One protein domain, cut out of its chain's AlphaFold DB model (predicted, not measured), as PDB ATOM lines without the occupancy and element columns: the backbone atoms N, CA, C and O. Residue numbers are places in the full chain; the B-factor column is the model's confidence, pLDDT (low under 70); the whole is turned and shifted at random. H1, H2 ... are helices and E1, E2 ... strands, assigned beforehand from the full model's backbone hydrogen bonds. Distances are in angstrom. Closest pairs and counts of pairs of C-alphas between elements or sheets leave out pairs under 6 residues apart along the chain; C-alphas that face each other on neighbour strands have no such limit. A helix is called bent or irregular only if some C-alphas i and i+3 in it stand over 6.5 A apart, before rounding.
ATOM      1  N   ASN A  14       5.530  24.790  38.730       85.25
ATOM      2  CA  ASN A  14       5.147  25.635  37.594       85.25
ATOM      3  C   ASN A  14       6.333  26.040  36.710       85.25
ATOM      4  O   ASN A  14       6.134  26.689  35.687       85.25
ATOM      5  N   THR A  15       7.557  25.682  37.099       89.19
ATOM      6  CA  THR A  15       8.787  26.119  36.427       89.19
ATOM      7  C   THR A  15       9.594  24.964  35.857       89.19
ATOM      8  O   THR A  15      10.389  25.198  34.963       89.19
ATOM      9  N   VAL A  16       9.380  23.723  36.298       91.19
ATOM     10  CA  VAL A  16       9.981  22.522  35.709       91.19
ATOM     11  C   VAL A  16       8.868  21.638  35.176       91.19
ATOM     12  O   VAL A  16       8.121  21.030  35.945       91.19
ATOM     13  N   ARG A  17       8.759  21.551  33.848       91.44
ATOM     14  CA  ARG A  17       7.674  20.830  33.174       91.44
ATOM     15  C   ARG A  17       8.222  19.727  32.272       91.44
ATOM     16  O   ARG A  17       8.717  20.016  31.184       91.44
ATOM     17  N   PRO A  18       8.142  18.458  32.698       92.19
ATOM     18  CA  PRO A  18       8.556  17.339  31.866       92.19
ATOM     19  C   PRO A  18       7.462  16.885  30.895       92.19
ATOM     20  O   PRO A  18       6.283  16.806  31.246       92.19
ATOM     21  N   TYR A  19       7.867  16.513  29.687       92.31
ATOM     22  CA  TYR A  19       7.028  16.020  28.605       92.31
ATOM     23  C   TYR A  19       7.528  14.659  28.120       92.31
ATOM     24  O   TYR A  19       8.711  14.465  27.829       92.31
ATOM     25  N   CYS A  20       6.613  13.699  28.015       89.62
ATOM     26  CA  CYS A  20       6.880  12.368  27.488       89.62
ATOM     27  C   CYS A  20       6.570  12.367  25.991       89.62
ATOM     28  O   CYS A  20       5.397  12.323  25.617       89.62
ATOM     29  N   LEU A  21       7.591  12.370  25.124       87.56
ATOM     30  CA  LEU A  21       7.348  12.339  23.674       87.56
ATOM     31  C   LEU A  21       6.804  10.995  23.178       87.56
ATOM     32  O   LEU A  21       6.148  10.969  22.145       87.56
ATOM     33  N   ILE A  22       7.020   9.905  23.921       83.88
ATOM     34  CA  ILE A  22       6.489   8.569  23.589       83.88
ATOM     35  C   ILE A  22       4.963   8.565  23.650       83.88
ATOM     36  O   ILE A  22       4.291   8.027  22.779       83.88
ATOM     37  N   LYS A  23       4.421   9.166  24.715       86.44
ATOM     38  CA  LYS A  23       2.980   9.218  24.992       86.44
ATOM     39  C   LYS A  23       2.334  10.525  24.527       86.44
ATOM     40  O   LYS A  23       1.153  10.718  24.790       86.44
ATOM     41  N   ASP A  24       3.119  11.412  23.917       91.31
ATOM     42  CA  ASP A  24       2.725  12.747  23.461       91.31
ATOM     43  C   ASP A  24       1.915  13.528  24.518       91.31
ATOM     44  O   ASP A  24       0.849  14.081  24.254       91.31
ATOM     45  N   ARG A  25       2.418  13.564  25.764       94.00
ATOM     46  CA  ARG A  25       1.769  14.289  26.870       94.00
ATOM     47  C   ARG A  25       2.738  14.833  27.915       94.00
ATOM     48  O   ARG A  25       3.828  14.299  28.123       94.00
ATOM     49  N   TRP A  26       2.271  15.835  28.656       93.19
ATOM     50  CA  TRP A  26       2.914  16.304  29.883       93.19
ATOM     51  C   TRP A  26       2.868  15.233  30.978       93.19
ATOM     52  O   TRP A  26       1.916  14.447  31.062       93.19
ATOM     53  N   PHE A  27       3.901  15.209  31.817       92.25
ATOM     54  CA  PHE A  27       3.882  14.467  33.074       92.25
ATOM     55  C   PHE A  27       2.879  15.126  34.027       92.25
ATOM     56  O   PHE A  27       2.738  16.352  34.037       92.25
ATOM     57  N   THR A  28       2.184  14.329  34.837       93.50
ATOM     58  CA  THR A  28       1.395  14.877  35.948       93.50
ATOM     59  C   THR A  28       2.326  15.430  37.036       93.50
ATOM     60  O   THR A  28       3.514  15.077  37.068       93.50
ATOM     61  N   PRO A  29       1.825  16.283  37.952       91.25
ATOM     62  CA  PRO A  29       2.607  16.739  39.097       91.25
ATOM     63  C   PRO A  29       3.244  15.591  39.883       91.25
ATOM     64  O   PRO A  29       4.432  15.674  40.189       91.25
ATOM     65  N   ASP A  30       2.500  14.512  40.119       92.25
ATOM     66  CA  ASP A  30       2.975  13.345  40.868       92.25
ATOM     67  C   ASP A  30       4.063  12.582  40.106       92.25
ATOM     68  O   ASP A  30       5.108  12.263  40.665       92.25
ATOM     69  N   GLU A  31       3.880  12.365  38.796       91.62
ATOM     70  CA  GLU A  31       4.877  11.691  37.950       91.62
ATOM     71  C   GLU A  31       6.206  12.457  37.869       91.62
ATOM     72  O   GLU A  31       7.238  11.883  37.525       91.62
ATOM     73  N   SER A  32       6.185  13.760  38.146       93.00
ATOM     74  CA  SER A  32       7.353  14.638  38.079       93.00
ATOM     75  C   SER A  32       7.873  15.078  39.451       93.00
ATOM     76  O   SER A  32       8.891  15.767  39.505       93.00
ATOM     77  N   ALA A  33       7.237  14.657  40.550       93.50
ATOM     78  CA  ALA A  33       7.594  15.061  41.910       93.50
ATOM     79  C   ALA A  33       9.042  14.702  42.258       93.50
ATOM     80  O   ALA A  33       9.845  15.593  42.522       93.50
ATOM     81  N   SER A  34       9.427  13.431  42.112       93.94
ATOM     82  CA  SER A  34      10.787  12.978  42.435       93.94
ATOM     83  C   SER A  34      11.870  13.649  41.584       93.94
ATOM     84  O   SER A  34      12.995  13.829  42.047       93.94
ATOM     85  N   LEU A  35      11.549  14.042  40.344       94.69
ATOM     86  CA  LEU A  35      12.473  14.809  39.509       94.69
ATOM     87  C   LEU A  35      12.640  16.230  40.050       94.69
ATOM     88  O   LEU A  35      13.766  16.715  40.137       94.69
ATOM     89  N   ARG A  36      11.539  16.891  40.429       95.19
ATOM     90  CA  ARG A  36      11.585  18.234  41.018       95.19
ATOM     91  C   ARG A  36      12.325  18.238  42.348       95.19
ATOM     92  O   ARG A  36      13.146  19.123  42.545       95.19
ATOM     93  N   ASP A  37      12.093  17.257  43.210       94.75
ATOM     94  CA  ASP A  37      12.799  17.148  44.490       94.75
ATOM     95  C   ASP A  37      14.304  16.987  44.276       94.75
ATOM     96  O   ASP A  37      15.095  17.759  44.814       94.75
ATOM     97  N   ALA A  38      14.707  16.075  43.386       94.50
ATOM     98  CA  ALA A  38      16.114  15.901  43.042       94.50
ATOM     99  C   ALA A  38      16.733  17.177  42.436       94.50
ATOM    100  O   ALA A  38      17.882  17.508  42.718       94.50
ATOM    101  N   MET A  39      15.983  17.912  41.607       94.50
ATOM    102  CA  MET A  39      16.445  19.182  41.031       94.50
ATOM    103  C   MET A  39      16.536  20.306  42.064       94.50
ATOM    104  O   MET A  39      17.413  21.158  41.948       94.50
ATOM    105  N   ALA A  40      15.648  20.315  43.055       93.12
ATOM    106  CA  ALA A  40      15.686  21.253  44.165       93.12
ATOM    107  C   ALA A  40      16.901  20.989  45.069       93.12
ATOM    108  O   ALA A  40      17.603  21.928  45.436       93.12
ATOM    109  N   ASP A  41      17.215  19.718  45.337       92.31
ATOM    110  CA  ASP A  41      18.429  19.331  46.064       92.31
ATOM    111  C   ASP A  41      19.711  19.668  45.279       92.31
ATOM    112  O   ASP A  41      20.719  20.056  45.866       92.31
ATOM    113  N   ALA A  42      19.673  19.576  43.946       91.81
ATOM    114  CA  ALA A  42      20.776  19.949  43.056       91.81
ATOM    115  C   ALA A  42      20.763  21.436  42.636       91.81
ATOM    116  O   ALA A  42      21.420  21.810  41.656       91.81
ATOM    117  N   TRP A  43      19.983  22.286  43.310       91.56
ATOM    118  CA  TRP A  43      19.737  23.652  42.858       91.56
ATOM    119  C   TRP A  43      21.009  24.504  42.841       91.56
ATOM    120  O   TRP A  43      21.678  24.690  43.853       91.56
ATOM    121  N   SER A  44      21.303  25.100  41.683       85.50
ATOM    122  CA  SER A  44      22.468  25.974  41.483       85.50
ATOM    123  C   SER A  44      22.090  27.370  40.966       85.50
ATOM    124  O   SER A  44      22.913  28.040  40.339       85.50
ATOM    125  N   GLY A  45      20.819  27.767  41.090       85.38
ATOM    126  CA  GLY A  45      20.278  29.008  40.515       85.38
ATOM    127  C   GLY A  45      19.868  28.934  39.038       85.38
ATOM    128  O   GLY A  45      19.270  29.879  38.536       85.38
ATOM    129  N   TYR A  46      20.145  27.823  38.343       89.00
ATOM    130  CA  TYR A  46      19.775  27.618  36.938       89.00
ATOM    131  C   TYR A  46      19.072  26.271  36.762       89.00
ATOM    132  O   TYR A  46      19.659  25.227  37.057       89.00
ATOM    133  N   PHE A  47      17.848  26.283  36.221       90.62
ATOM    134  CA  PHE A  47      17.034  25.074  36.055       90.62
ATOM    135  C   PHE A  47      17.736  24.004  35.210       90.62
ATOM    136  O   PHE A  47      17.807  22.847  35.624       90.62
ATOM    137  N   VAL A  48      18.303  24.374  34.056       91.56
ATOM    138  CA  VAL A  48      18.974  23.404  33.176       91.56
ATOM    139  C   VAL A  48      20.180  22.755  33.852       91.56
ATOM    140  O   VAL A  48      20.400  21.560  33.693       91.56
ATOM    141  N   LYS A  49      20.941  23.506  34.663       91.38
ATOM    142  CA  LYS A  49      22.116  22.970  35.366       91.38
ATOM    143  C   LYS A  49      21.702  21.951  36.420       91.38
ATOM    144  O   LYS A  49      22.340  20.903  36.517       91.38
ATOM    145  N   ALA A  50      20.617  22.221  37.145       92.88
ATOM    146  CA  ALA A  50      20.030  21.259  38.071       92.88
ATOM    147  C   ALA A  50      19.584  19.986  37.330       92.88
ATOM    148  O   ALA A  50      19.965  18.887  37.725       92.88
ATOM    149  N   ALA A  51      18.872  20.117  36.202       94.38
ATOM    150  CA  ALA A  51      18.428  18.969  35.406       94.38
ATOM    151  C   ALA A  51      19.603  18.119  34.887       94.38
ATOM    152  O   ALA A  51      19.598  16.900  35.040       94.38
ATOM    153  N   ILE A  52      20.638  18.755  34.328       94.56
ATOM    154  CA  ILE A  52      21.859  18.083  33.850       94.56
ATOM    155  C   ILE A  52      22.542  17.320  34.989       94.56
ATOM    156  O   ILE A  52      22.937  16.168  34.807       94.56
ATOM    157  N   THR A  53      22.656  17.952  36.160       93.62
ATOM    158  CA  THR A  53      23.289  17.366  37.347       93.62
ATOM    159  C   THR A  53      22.526  16.135  37.822       93.62
ATOM    160  O   THR A  53      23.118  15.066  37.974       93.62
ATOM    161  N   VAL A  54      21.207  16.256  37.990       95.12
ATOM    162  CA  VAL A  54      20.344  15.152  38.426       95.12
ATOM    163  C   VAL A  54      20.418  13.991  37.446       95.12
ATOM    164  O   VAL A  54      20.698  12.867  37.852       95.12
ATOM    165  N   LEU A  55      20.224  14.266  36.156       95.50
ATOM    166  CA  LEU A  55      20.111  13.240  35.118       95.50
ATOM    167  C   LEU A  55      21.462  12.686  34.649       95.50
ATOM    168  O   LEU A  55      21.499  11.773  33.825       95.50
ATOM    169  N   GLY A  56      22.573  13.245  35.134       94.00
ATOM    170  CA  GLY A  56      23.915  12.829  34.742       94.00
ATOM    171  C   GLY A  56      24.218  13.050  33.263       94.00
ATOM    172  O   GLY A  56      25.084  12.374  32.705       94.00
ATOM    173  N   ALA A  57      23.518  13.985  32.613       91.88
ATOM    174  CA  ALA A  57      23.822  14.372  31.244       91.88
ATOM    175  C   ALA A  57      25.228  14.995  31.211       91.88
ATOM    176  O   ALA A  57      25.506  15.981  31.885       91.88
ATOM    177  N   LYS A  58      26.149  14.404  30.449       80.00
ATOM    178  CA  LYS A  58      27.532  14.885  30.329       80.00
ATOM    179  C   LYS A  58      27.805  15.309  28.891       80.00
ATOM    180  O   LYS A  58      27.328  14.680  27.951       80.00
ATOM    181  N   GLY A  59      28.613  16.354  28.732       77.94
ATOM    182  CA  GLY A  59      29.038  16.868  27.429       77.94
ATOM    183  C   GLY A  59      28.382  18.192  27.038       77.94
ATOM    184  O   GLY A  59      27.521  18.727  27.735       77.94
ATOM    185  N   ARG A  60      28.842  18.750  25.914       85.50
ATOM    186  CA  ARG A  60      28.309  20.000  25.364       85.50
ATOM    187  C   ARG A  60      26.963  19.716  24.683       85.50
ATOM    188  O   ARG A  60      26.926  18.830  23.829       85.50
ATOM    189  N   PRO A  61      25.886  20.455  25.003       91.25
ATOM    190  CA  PRO A  61      24.614  20.267  24.320       91.25
ATOM    191  C   PRO A  61      24.730  20.607  22.838       91.25
ATOM    192  O   PRO A  61      25.415  21.561  22.458       91.25
ATOM    193  N   SER A  62      23.990  19.870  22.012       91.25
ATOM    194  CA  SER A  62      23.679  20.335  20.658       91.25
ATOM    195  C   SER A  62      22.597  21.408  20.754       91.25
ATOM    196  O   SER A  62      21.671  21.270  21.547       91.25
ATOM    197  N   ARG A  63      22.711  22.493  19.986       90.12
ATOM    198  CA  ARG A  63      21.749  23.608  20.026       90.12
ATOM    199  C   ARG A  63      20.920  23.659  18.752       90.12
ATOM    200  O   ARG A  63      21.469  23.487  17.667       90.12
ATOM    201  N   ILE A  64      19.628  23.931  18.897       88.25
ATOM    202  CA  ILE A  64      18.695  24.169  17.792       88.25
ATOM    203  C   ILE A  64      18.139  25.577  17.989       88.25
ATOM    204  O   ILE A  64      17.242  25.814  18.794       88.25
ATOM    205  N   GLY A  65      18.743  26.546  17.304       84.88
ATOM    206  CA  GLY A  65      18.470  27.954  17.578       84.88
ATOM    207  C   GLY A  65      18.901  28.393  18.991       84.88
ATOM    208  O   GLY A  65      19.744  27.742  19.619       84.88
ATOM    209  N   PRO A  66      18.359  29.520  19.486       84.31
ATOM    210  CA  PRO A  66      18.787  30.116  20.754       84.31
ATOM    211  C   PRO A  66      18.196  29.444  22.004       84.31
ATOM    212  O   PRO A  66      18.808  29.536  23.067       84.31
ATOM    213  N   HIS A  67      17.050  28.763  21.890       86.69
ATOM    214  CA  HIS A  67      16.256  28.335  23.053       86.69
ATOM    215  C   HIS A  67      16.213  26.824  23.299       86.69
ATOM    216  O   HIS A  67      15.742  26.375  24.339       86.69
ATOM    217  N   VAL A  68      16.677  26.017  22.344       90.94
ATOM    218  CA  VAL A  68      16.539  24.560  22.413       90.94
ATOM    219  C   VAL A  68      17.915  23.924  22.527       90.94
ATOM    220  O   VAL A  68      18.798  24.136  21.691       90.94
ATOM    221  N   GLN A  69      18.089  23.116  23.566       93.50
ATOM    222  CA  GLN A  69      19.324  22.404  23.859       93.50
ATOM    223  C   GLN A  69      19.046  20.908  23.968       93.50
ATOM    224  O   GLN A  69      18.130  20.484  24.661       93.50
ATOM    225  N   VAL A  70      19.852  20.099  23.293       94.62
ATOM    226  CA  VAL A  70      19.718  18.643  23.255       94.62
ATOM    227  C   VAL A  70      20.865  18.012  24.025       94.62
ATOM    228  O   VAL A  70      22.039  18.261  23.731       94.62
ATOM    229  N   TYR A  71      20.509  17.152  24.972       96.00
ATOM    230  CA  TYR A  71      21.420  16.426  25.841       96.00
ATOM    231  C   TYR A  71      21.251  14.920  25.652       96.00
ATOM    232  O   TYR A  71      20.134  14.400  25.654       96.00
ATOM    233  N   GLY A  72      22.371  14.211  25.518       95.06
ATOM    234  CA  GLY A  72      22.388  12.755  25.600       95.06
ATOM    235  C   GLY A  72      22.276  12.305  27.052       95.06
ATOM    236  O   GLY A  72      23.019  12.789  27.908       95.06
ATOM    237  N   LEU A  73      21.363  11.378  27.322       94.88
ATOM    238  CA  LEU A  73      21.255  10.739  28.625       94.88
ATOM    239  C   LEU A  73      22.204   9.532  28.685       94.88
ATOM    240  O   LEU A  73      22.278   8.755  27.719       94.88
ATOM    241  N   PRO A  74      22.935   9.354  29.799       93.62
ATOM    242  CA  PRO A  74      23.802   8.197  29.977       93.62
ATOM    243  C   PRO A  74      22.991   6.893  29.984       93.62
ATOM    244  O   PRO A  74      21.761   6.882  30.042       93.62
ATOM    245  N   LEU A  75      23.687   5.763  29.891       92.81
ATOM    246  CA  LEU A  75      23.056   4.464  30.116       92.81
ATOM    247  C   LEU A  75      22.745   4.292  31.614       92.81
ATOM    248  O   LEU A  75      23.543   4.756  32.433       92.81
ATOM    249  N   PRO A  76      21.664   3.581  31.990       90.38
ATOM    250  CA  PRO A  76      21.296   3.374  33.395       90.38
ATOM    251  C   PRO A  76      22.440   2.840  34.267       90.38
ATOM    252  O   PRO A  76      22.641   3.312  35.382       90.38
ATOM    253  N   GLY A  77      23.253   1.921  33.731       88.69
ATOM    254  CA  GLY A  77      24.402   1.345  34.442       88.69
ATOM    255  C   GLY A  77      25.533   2.333  34.760       88.69
ATOM    256  O   GLY A  77      26.394   2.017  35.566       88.69
ATOM    257  N   ALA A  78      25.541   3.531  34.169       88.94
ATOM    258  CA  ALA A  78      26.545   4.564  34.436       88.94
ATOM    259  C   ALA A  78      26.110   5.575  35.521       88.94
ATOM    260  O   ALA A  78      26.842   6.523  35.806       88.94
ATOM    261  N   LEU A  79      24.920   5.403  36.110       90.94
ATOM    262  CA  LEU A  79      24.281   6.347  37.037       90.94
ATOM    263  C   LEU A  79      24.348   5.889  38.507       90.94
ATOM    264  O   LEU A  79      23.430   6.129  39.293       90.94
ATOM    265  N   GLU A  80      25.428   5.217  38.904       82.81
ATOM    266  CA  GLU A  80      25.570   4.663  40.258       82.81
ATOM    267  C   GLU A  80      25.456   5.729  41.361       82.81
ATOM    268  O   GLU A  80      24.811   5.490  42.378       82.81
ATOM    269  N   GLN A  81      25.995   6.927  41.127       84.56
ATOM    270  CA  GLN A  81      26.026   8.036  42.093       84.56
ATOM    271  C   GLN A  81      24.874   9.045  41.926       84.56
ATOM    272  O   GLN A  81      24.877  10.087  42.575       84.56
ATOM    273  N   HIS A  82      23.909   8.773  41.044       89.31
ATOM    274  CA  HIS A  82      22.797   9.684  40.768       89.31
ATOM    275  C   HIS A  82      21.512   9.268  41.505       89.31
ATOM    276  O   HIS A  82      21.342   8.085  41.816       89.31
ATOM    277  N   PRO A  83      20.582  10.211  41.761       90.88
ATOM    278  CA  PRO A  83      19.273   9.902  42.332       90.88
ATOM    279  C   PRO A  83      18.513   8.854  41.505       90.88
ATOM    280  O   PRO A  83      18.643   8.817  40.282       90.88
ATOM    281  N   ALA A  84      17.668   8.042  42.152       92.12
ATOM    282  CA  ALA A  84      16.929   6.950  41.498       92.12
ATOM    283  C   ALA A  84      16.145   7.407  40.253       92.12
ATOM    284  O   ALA A  84      16.189   6.746  39.217       92.12
ATOM    285  N   VAL A  85      15.545   8.602  40.308       92.81
ATOM    286  CA  VAL A  85      14.802   9.198  39.184       92.81
ATOM    287  C   VAL A  85      15.637   9.330  37.903       92.81
ATOM    288  O   VAL A  85      15.102   9.211  36.802       92.81
ATOM    289  N   ALA A  86      16.955   9.529  38.013       93.69
ATOM    290  CA  ALA A  86      17.836   9.596  36.852       93.69
ATOM    291  C   ALA A  86      17.912   8.247  36.127       93.69
ATOM    292  O   ALA A  86      17.887   8.210  34.897       93.69
ATOM    293  N   ARG A  87      17.965   7.142  36.885       93.69
ATOM    294  CA  ARG A  87      17.980   5.782  36.330       93.69
ATOM    295  C   ARG A  87      16.649   5.465  35.659       93.69
ATOM    296  O   ARG A  87      16.656   5.085  34.493       93.69
ATOM    297  N   ASP A  88      15.532   5.748  36.329       92.94
ATOM    298  CA  ASP A  88      14.180   5.513  35.799       92.94
ATOM    299  C   ASP A  88      13.927   6.237  34.469       92.94
ATOM    300  O   ASP A  88      13.223   5.737  33.585       92.94
ATOM    301  N   ILE A  89      14.482   7.444  34.326       94.06
ATOM    302  CA  ILE A  89      14.424   8.220  33.086       94.06
ATOM    303  C   ILE A  89      15.364   7.606  32.038       94.06
ATOM    304  O   ILE A  89      14.938   7.370  30.908       94.06
ATOM    305  N   ALA A  90      16.615   7.302  32.385       93.31
ATOM    306  CA  ALA A  90      17.605   6.748  31.455       93.31
ATOM    307  C   ALA A  90      17.252   5.345  30.917       93.31
ATOM    308  O   ALA A  90      17.711   4.966  29.833       93.31
ATOM    309  N   GLU A  91      16.448   4.573  31.653       93.62
ATOM    310  CA  GLU A  91      15.918   3.275  31.213       93.62
ATOM    311  C   GLU A  91      14.939   3.417  30.046       93.62
ATOM    312  O   GLU A  91      14.867   2.549  29.178       93.62
ATOM    313  N   LYS A  92      14.201   4.529  30.007       91.94
ATOM    314  CA  LYS A  92      13.132   4.778  29.029       91.94
ATOM    315  C   LYS A  92      13.589   5.682  27.889       91.94
ATOM    316  O   LYS A  92      13.099   5.574  26.768       91.94
ATOM    317  N   TYR A  93      14.525   6.582  28.170       94.88
ATOM    318  CA  TYR A  93      14.887   7.677  27.282       94.88
ATOM    319  C   TYR A  93      16.389   7.697  27.000       94.88
ATOM    320  O   TYR A  93      17.220   7.352  27.838       94.88
ATOM    321  N   GLY A  94      16.744   8.107  25.784       93.56
ATOM    322  CA  GLY A  94      18.133   8.301  25.368       93.56
ATOM    323  C   GLY A  94      18.546   9.766  25.318       93.56
ATOM    324  O   GLY A  94      19.740  10.058  25.360       93.56
ATOM    325  N   PHE A  95      17.580  10.683  25.236       95.06
ATOM    326  CA  PHE A  95      17.846  12.111  25.117       95.06
ATOM    327  C   PHE A  95      16.856  12.935  25.933       95.06
ATOM    328  O   PHE A  95      15.706  12.545  26.142       95.06
ATOM    329  N   MET A  96      17.318  14.111  26.337       95.44
ATOM    330  CA  MET A  96      16.521  15.174  26.927       95.44
ATOM    331  C   MET A  96      16.692  16.423  26.065       95.44
ATOM    332  O   MET A  96      17.818  16.856  25.813       95.44
ATOM    333  N   ILE A  97      15.586  17.012  25.631       94.94
ATOM    334  CA  ILE A  97      15.570  18.320  24.984       94.94
ATOM    335  C   ILE A  97      15.084  19.329  26.020       94.94
ATOM    336  O   ILE A  97      13.979  19.203  26.537       94.94
ATOM    337  N   ALA A  98      15.925  20.300  26.343       94.19
ATOM    338  CA  ALA A  98      15.601  21.411  27.217       94.19
ATOM    339  C   ALA A  98      15.192  22.616  26.367       94.19
ATOM    340  O   ALA A  98      15.963  23.051  25.507       94.19
ATOM    341  N   PHE A  99      13.999  23.147  26.624       91.81
ATOM    342  CA  PHE A  99      13.584  24.452  26.130       91.81
ATOM    343  C   PHE A  99      13.687  25.469  27.268       91.81
ATOM    344  O   PHE A  99      13.010  25.351  28.291       91.81
ATOM    345  N   GLU A 100      14.577  26.440  27.089       86.88
ATOM    346  CA  GLU A 100      14.813  27.548  28.011       86.88
ATOM    347  C   GLU A 100      15.299  28.777  27.232       86.88
ATOM    348  O   GLU A 100      15.811  28.672  26.119       86.88
ATOM    349  N   GLY A 101      15.171  29.970  27.798       74.75
ATOM    350  CA  GLY A 101      15.555  31.188  27.100       74.75
ATOM    351  C   GLY A 101      15.673  32.376  28.029       74.75
ATOM    352  O   GLY A 101      15.124  32.382  29.128       74.75
ATOM    353  N   GLU A 102      16.385  33.398  27.570       66.81
ATOM    354  CA  GLU A 102      16.418  34.684  28.255       66.81
ATOM    355  C   GLU A 102      14.991  35.252  28.337       66.81
ATOM    356  O   GLU A 102      14.281  35.313  27.335       66.81
ATOM    357  N   GLY A 103      14.534  35.574  29.551       66.19
ATOM    358  CA  GLY A 103      13.157  36.007  29.820       66.19
ATOM    359  C   GLY A 103      12.132  34.881  30.028       66.19
ATOM    360  O   GLY A 103      11.021  35.160  30.479       66.19
ATOM    361  N   ILE A 104      12.485  33.614  29.777       70.31
ATOM    362  CA  ILE A 104      11.619  32.467  30.087       70.31
ATOM    363  C   ILE A 104      11.845  32.062  31.544       70.31
ATOM    364  O   ILE A 104      12.918  31.593  31.924       70.31
ATOM    365  N   ILE A 105      10.815  32.229  32.375       79.81
ATOM    366  CA  ILE A 105      10.847  31.796  33.775       79.81
ATOM    367  C   ILE A 105      10.479  30.309  33.829       79.81
ATOM    368  O   ILE A 105       9.316  29.954  34.004       79.81
ATOM    369  N   GLY A 106      11.475  29.438  33.660       86.19
ATOM    370  CA  GLY A 106      11.313  27.993  33.813       86.19
ATOM    371  C   GLY A 106      12.132  27.166  32.829       86.19
ATOM    372  O   GLY A 106      13.062  27.652  32.190       86.19
ATOM    373  N   LEU A 107      11.778  25.890  32.752       92.56
ATOM    374  CA  LEU A 107      12.419  24.847  31.977       92.56
ATOM    375  C   LEU A 107      11.372  23.818  31.557       92.56
ATOM    376  O   LEU A 107      10.729  23.178  32.397       92.56
ATOM    377  N   GLU A 108      11.259  23.601  30.253       93.69
ATOM    378  CA  GLU A 108      10.512  22.470  29.712       93.69
ATOM    379  C   GLU A 108      11.486  21.375  29.276       93.69
ATOM    380  O   GLU A 108      12.465  21.637  28.573       93.69
ATOM    381  N   LEU A 109      11.225  20.144  29.715       95.12
ATOM    382  CA  LEU A 109      12.073  18.985  29.454       95.12
ATOM    383  C   LEU A 109      11.320  17.968  28.614       95.12
ATOM    384  O   LEU A 109      10.390  17.335  29.097       95.12
ATOM    385  N   TYR A 110      11.749  17.749  27.381       95.62
ATOM    386  CA  TYR A 110      11.149  16.768  26.491       95.62
ATOM    387  C   TYR A 110      12.030  15.526  26.434       95.62
ATOM    388  O   TYR A 110      13.167  15.568  25.959       95.62
ATOM    389  N   PHE A 111      11.503  14.409  26.924       95.94
ATOM    390  CA  PHE A 111      12.225  13.145  26.959       95.94
ATOM    391  C   PHE A 111      11.964  12.324  25.701       95.94
ATOM    392  O   PHE A 111      10.812  12.056  25.351       95.94
ATOM    393  N   VAL A 112      13.047  11.916  25.037       94.62
ATOM    394  CA  VAL A 112      13.028  11.216  23.748       94.62
ATOM    395  C   VAL A 112      13.584   9.805  23.910       94.62
ATOM    396  O   VAL A 112      14.600   9.596  24.581       94.62
ATOM    397  N   GLU A 113      12.955   8.835  23.249       93.75
ATOM    398  CA  GLU A 113      13.461   7.462  23.161       93.75
ATOM    399  C   GLU A 113      14.891   7.393  22.631       93.75
ATOM    400  O   GLU A 113      15.367   8.243  21.871       93.75
ATOM    401  N   ARG A 114      15.570   6.312  23.003       91.75
ATOM    402  CA  ARG A 114      16.903   6.014  22.499       91.75
ATOM    403  C   ARG A 114      16.825   5.605  21.028       91.75
ATOM    404  O   ARG A 114      16.339   4.533  20.694       91.75
ATOM    405  N   GLY A 115      17.352   6.454  20.152       91.81
ATOM    406  CA  GLY A 115      17.490   6.158  18.728       91.81
ATOM    407  C   GLY A 115      17.620   7.419  17.880       91.81
ATOM    408  O   GLY A 115      16.981   8.433  18.155       91.81
ATOM    409  N   ALA A 116      18.433   7.353  16.823       89.81
ATOM    410  CA  ALA A 116      18.675   8.495  15.937       89.81
ATOM    411  C   ALA A 116      17.396   8.971  15.223       89.81
ATOM    412  O   ALA A 116      17.173  10.171  15.091       89.81
ATOM    413  N   LEU A 117      16.524   8.039  14.817       92.69
ATOM    414  CA  LEU A 117      15.249   8.366  14.170       92.69
ATOM    415  C   LEU A 117      14.279   9.067  15.129       92.69
ATOM    416  O   LEU A 117      13.652  10.054  14.747       92.69
ATOM    417  N   SER A 118      14.173   8.590  16.372       92.62
ATOM    418  CA  SER A 118      13.333   9.210  17.403       92.62
ATOM    419  C   SER A 118      13.818  10.621  17.730       92.62
ATOM    420  O   SER A 118      13.012  11.548  17.792       92.62
ATOM    421  N   LEU A 119      15.138  10.804  17.843       92.62
ATOM    422  CA  LEU A 119      15.736  12.121  18.037       92.62
ATOM    423  C   LEU A 119      15.467  13.058  16.857       92.62
ATOM    424  O   LEU A 119      15.016  14.177  17.072       92.62
ATOM    425  N   SER A 120      15.689  12.608  15.622       92.12
ATOM    426  CA  SER A 120      15.445  13.422  14.425       92.12
ATOM    427  C   SER A 120      13.989  13.894  14.339       92.12
ATOM    428  O   SER A 120      13.742  15.082  14.132       92.12
ATOM    429  N   LYS A 121      13.023  13.002  14.597       91.81
ATOM    430  CA  LYS A 121      11.594  13.355  14.648       91.81
ATOM    431  C   LYS A 121      11.281  14.363  15.752       91.81
ATOM    432  O   LYS A 121      10.494  15.277  15.531       91.81
ATOM    433  N   ALA A 122      11.880  14.201  16.934       91.94
ATOM    434  CA  ALA A 122      11.696  15.140  18.035       91.94
ATOM    435  C   ALA A 122      12.252  16.525  17.682       91.94
ATOM    436  O   ALA A 122      11.555  17.515  17.856       91.94
ATOM    437  N   ILE A 123      13.463  16.589  17.123       90.75
ATOM    438  CA  ILE A 123      14.122  17.832  16.701       90.75
ATOM    439  C   ILE A 123      13.287  18.590  15.665       90.75
ATOM    440  O   ILE A 123      13.134  19.802  15.793       90.75
ATOM    441  N   ALA A 124      12.689  17.889  14.698       90.81
ATOM    442  CA  ALA A 124      11.830  18.508  13.688       90.81
ATOM    443  C   ALA A 124      10.633  19.268  14.298       90.81
ATOM    444  O   ALA A 124      10.225  20.295  13.764       90.81
ATOM    445  N   LYS A 125      10.110  18.838  15.462       89.12
ATOM    446  CA  LYS A 125       9.047  19.575  16.178       89.12
ATOM    447  C   LYS A 125       9.509  20.957  16.670       89.12
ATOM    448  O   LYS A 125       8.683  21.849  16.826       89.12
ATOM    449  N   PHE A 126      10.809  21.138  16.907       88.06
ATOM    450  CA  PHE A 126      11.399  22.380  17.418       88.06
ATOM    451  C   PHE A 126      12.047  23.241  16.330       88.06
ATOM    452  O   PHE A 126      12.430  24.376  16.604       88.06
ATOM    453  N   GLU A 127      12.157  22.740  15.099       83.19
ATOM    454  CA  GLU A 127      12.736  23.473  13.970       83.19
ATOM    455  C   GLU A 127      12.104  24.864  13.760       83.19
ATOM    456  O   GLU A 127      12.868  25.819  13.591       83.19
ATOM    457  N   PRO A 128      10.772  25.063  13.897       84.31
ATOM    458  CA  PRO A 128      10.180  26.399  13.788       84.31
ATOM    459  C   PRO A 128      10.706  27.398  14.828       84.31
ATOM    460  O   PRO A 128      10.774  28.594  14.556       84.31
ATOM    461  N   LEU A 129      11.126  26.926  16.007       78.25
ATOM    462  CA  LEU A 129      11.662  27.784  17.067       78.25
ATOM    463  C   LEU A 129      13.067  28.300  16.746       78.25
ATOM    464  O   LEU A 129      13.481  29.314  17.298       78.25
ATOM    465  N   SER A 130      13.792  27.652  15.827       73.56
ATOM    466  CA  SER A 130      15.094  28.147  15.362       73.56
ATOM    467  C   SER A 130      14.994  29.482  14.614       73.56
ATOM    468  O   SER A 130      15.986  30.203  14.505       73.56
ATOM    469  N   LEU A 131      13.792  29.820  14.138       73.19
ATOM    470  CA  LEU A 131      13.491  31.044  13.401       73.19
ATOM    471  C   LEU A 131      13.089  32.208  14.313       73.19
ATOM    472  O   LEU A 131      13.027  33.348  13.847       73.19
ATOM    473  N   LEU A 132      12.827  31.946  15.598       69.06
ATOM    474  CA  LEU A 132      12.523  32.990  16.570       69.06
ATOM    475  C   LEU A 132      13.792  33.806  16.830       69.06
ATOM    476  O   LEU A 132      14.752  33.336  17.441       69.06
TER     477      LEU A 132
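This is residues 14 to 132 of the 135 residues of an uncharacterized protein of Pseudomonas sp. URMO17WK12:I7 (UniProt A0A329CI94). A strongly twisted sheet of five strands forms the core, with the long, kinked helix H4 along one face and H2 on the opposite face. H1 and H3 join H2 in a cluster of three crossed helices, H1 and H3 only grazing the sheet. The printed part has 119 residues, with four named helices and five named strands in the order E1 H1 H2 E2 E3 H3 E4 E5 H4. The sheet's order is E1 E5 E4 E3 E2, mixed, and the class is mixed, helices and strands. The whole is compact, with a radius of gyration of the C-alphas of 13.3 A, and rounded, spanning 38 by 32 by 28 A.

E1, residues 16 to 20, begins with C-alpha 16 at (9.981, 22.522, 35.709) and is 13.4 A long. Beside it is E5, residues 107 to 112, 15.9 A long, then E4, residues 95 to 99, E3, residues 68 to 72, and E2, residues 62 to 64. H4, residues 116 to 131, is 23.3 A long and ends with C-alpha 131 at (13.491, 31.044, 13.401). H1 is residues 29 to 41, 17.5 A long, H2 residues 47 to 55, and H3 residues 84 to 92. H1 and H4 are irregular: C-alphas 31 and 34 are 7.5 A apart, and C-alphas 125 and 128 are 7.3 A apart. H4 has a kink of 45 degrees near residue 125.

E1 and E5 are parallel, with N 19 and O 109 2.7 A apart, within hydrogen-bond range. The other neighbours are antiparallel: N 97 and O 110 of hairpin E4 and E5 are 2.8 A apart, N 71 and O 96 of E3 and E4 2.8 A, and N 70 and O 62 of hairpin E2 and E3 2.8 A. H4 lies over E4 and E3 at a height over the sheet of 8.7 A, along the strands; its closest C-alphas to E2 are Ser 130 and Ile 64, 5.9 A. H2, on the opposite face, has a height over the sheet of 8.0 A and lies over E5. H2 touches H1 about perpendicular, at 84 degrees, the closest C-alphas being Ala 50 and Met 39, 5.1 A. H2 also touches H3, at 82 degrees, about perpendicular, the closest C-alphas being Leu 55 and Ala 86, 4.6 A. Every O i to N i+4 pair is within hydrogen-bond range in H2, against 7 of 9 in H1, 4 of 5 in H3 and 6 of 12 in H4.

The two C-alphas farthest apart, Glu 80 and Leu 131, are 39.5 A apart. The printed part has no cut, and the link E3 to H3, 11 residues, is long. The mean pLDDT of the printed part is 89.9; residues 102 to 103 and residue 132 are under 70.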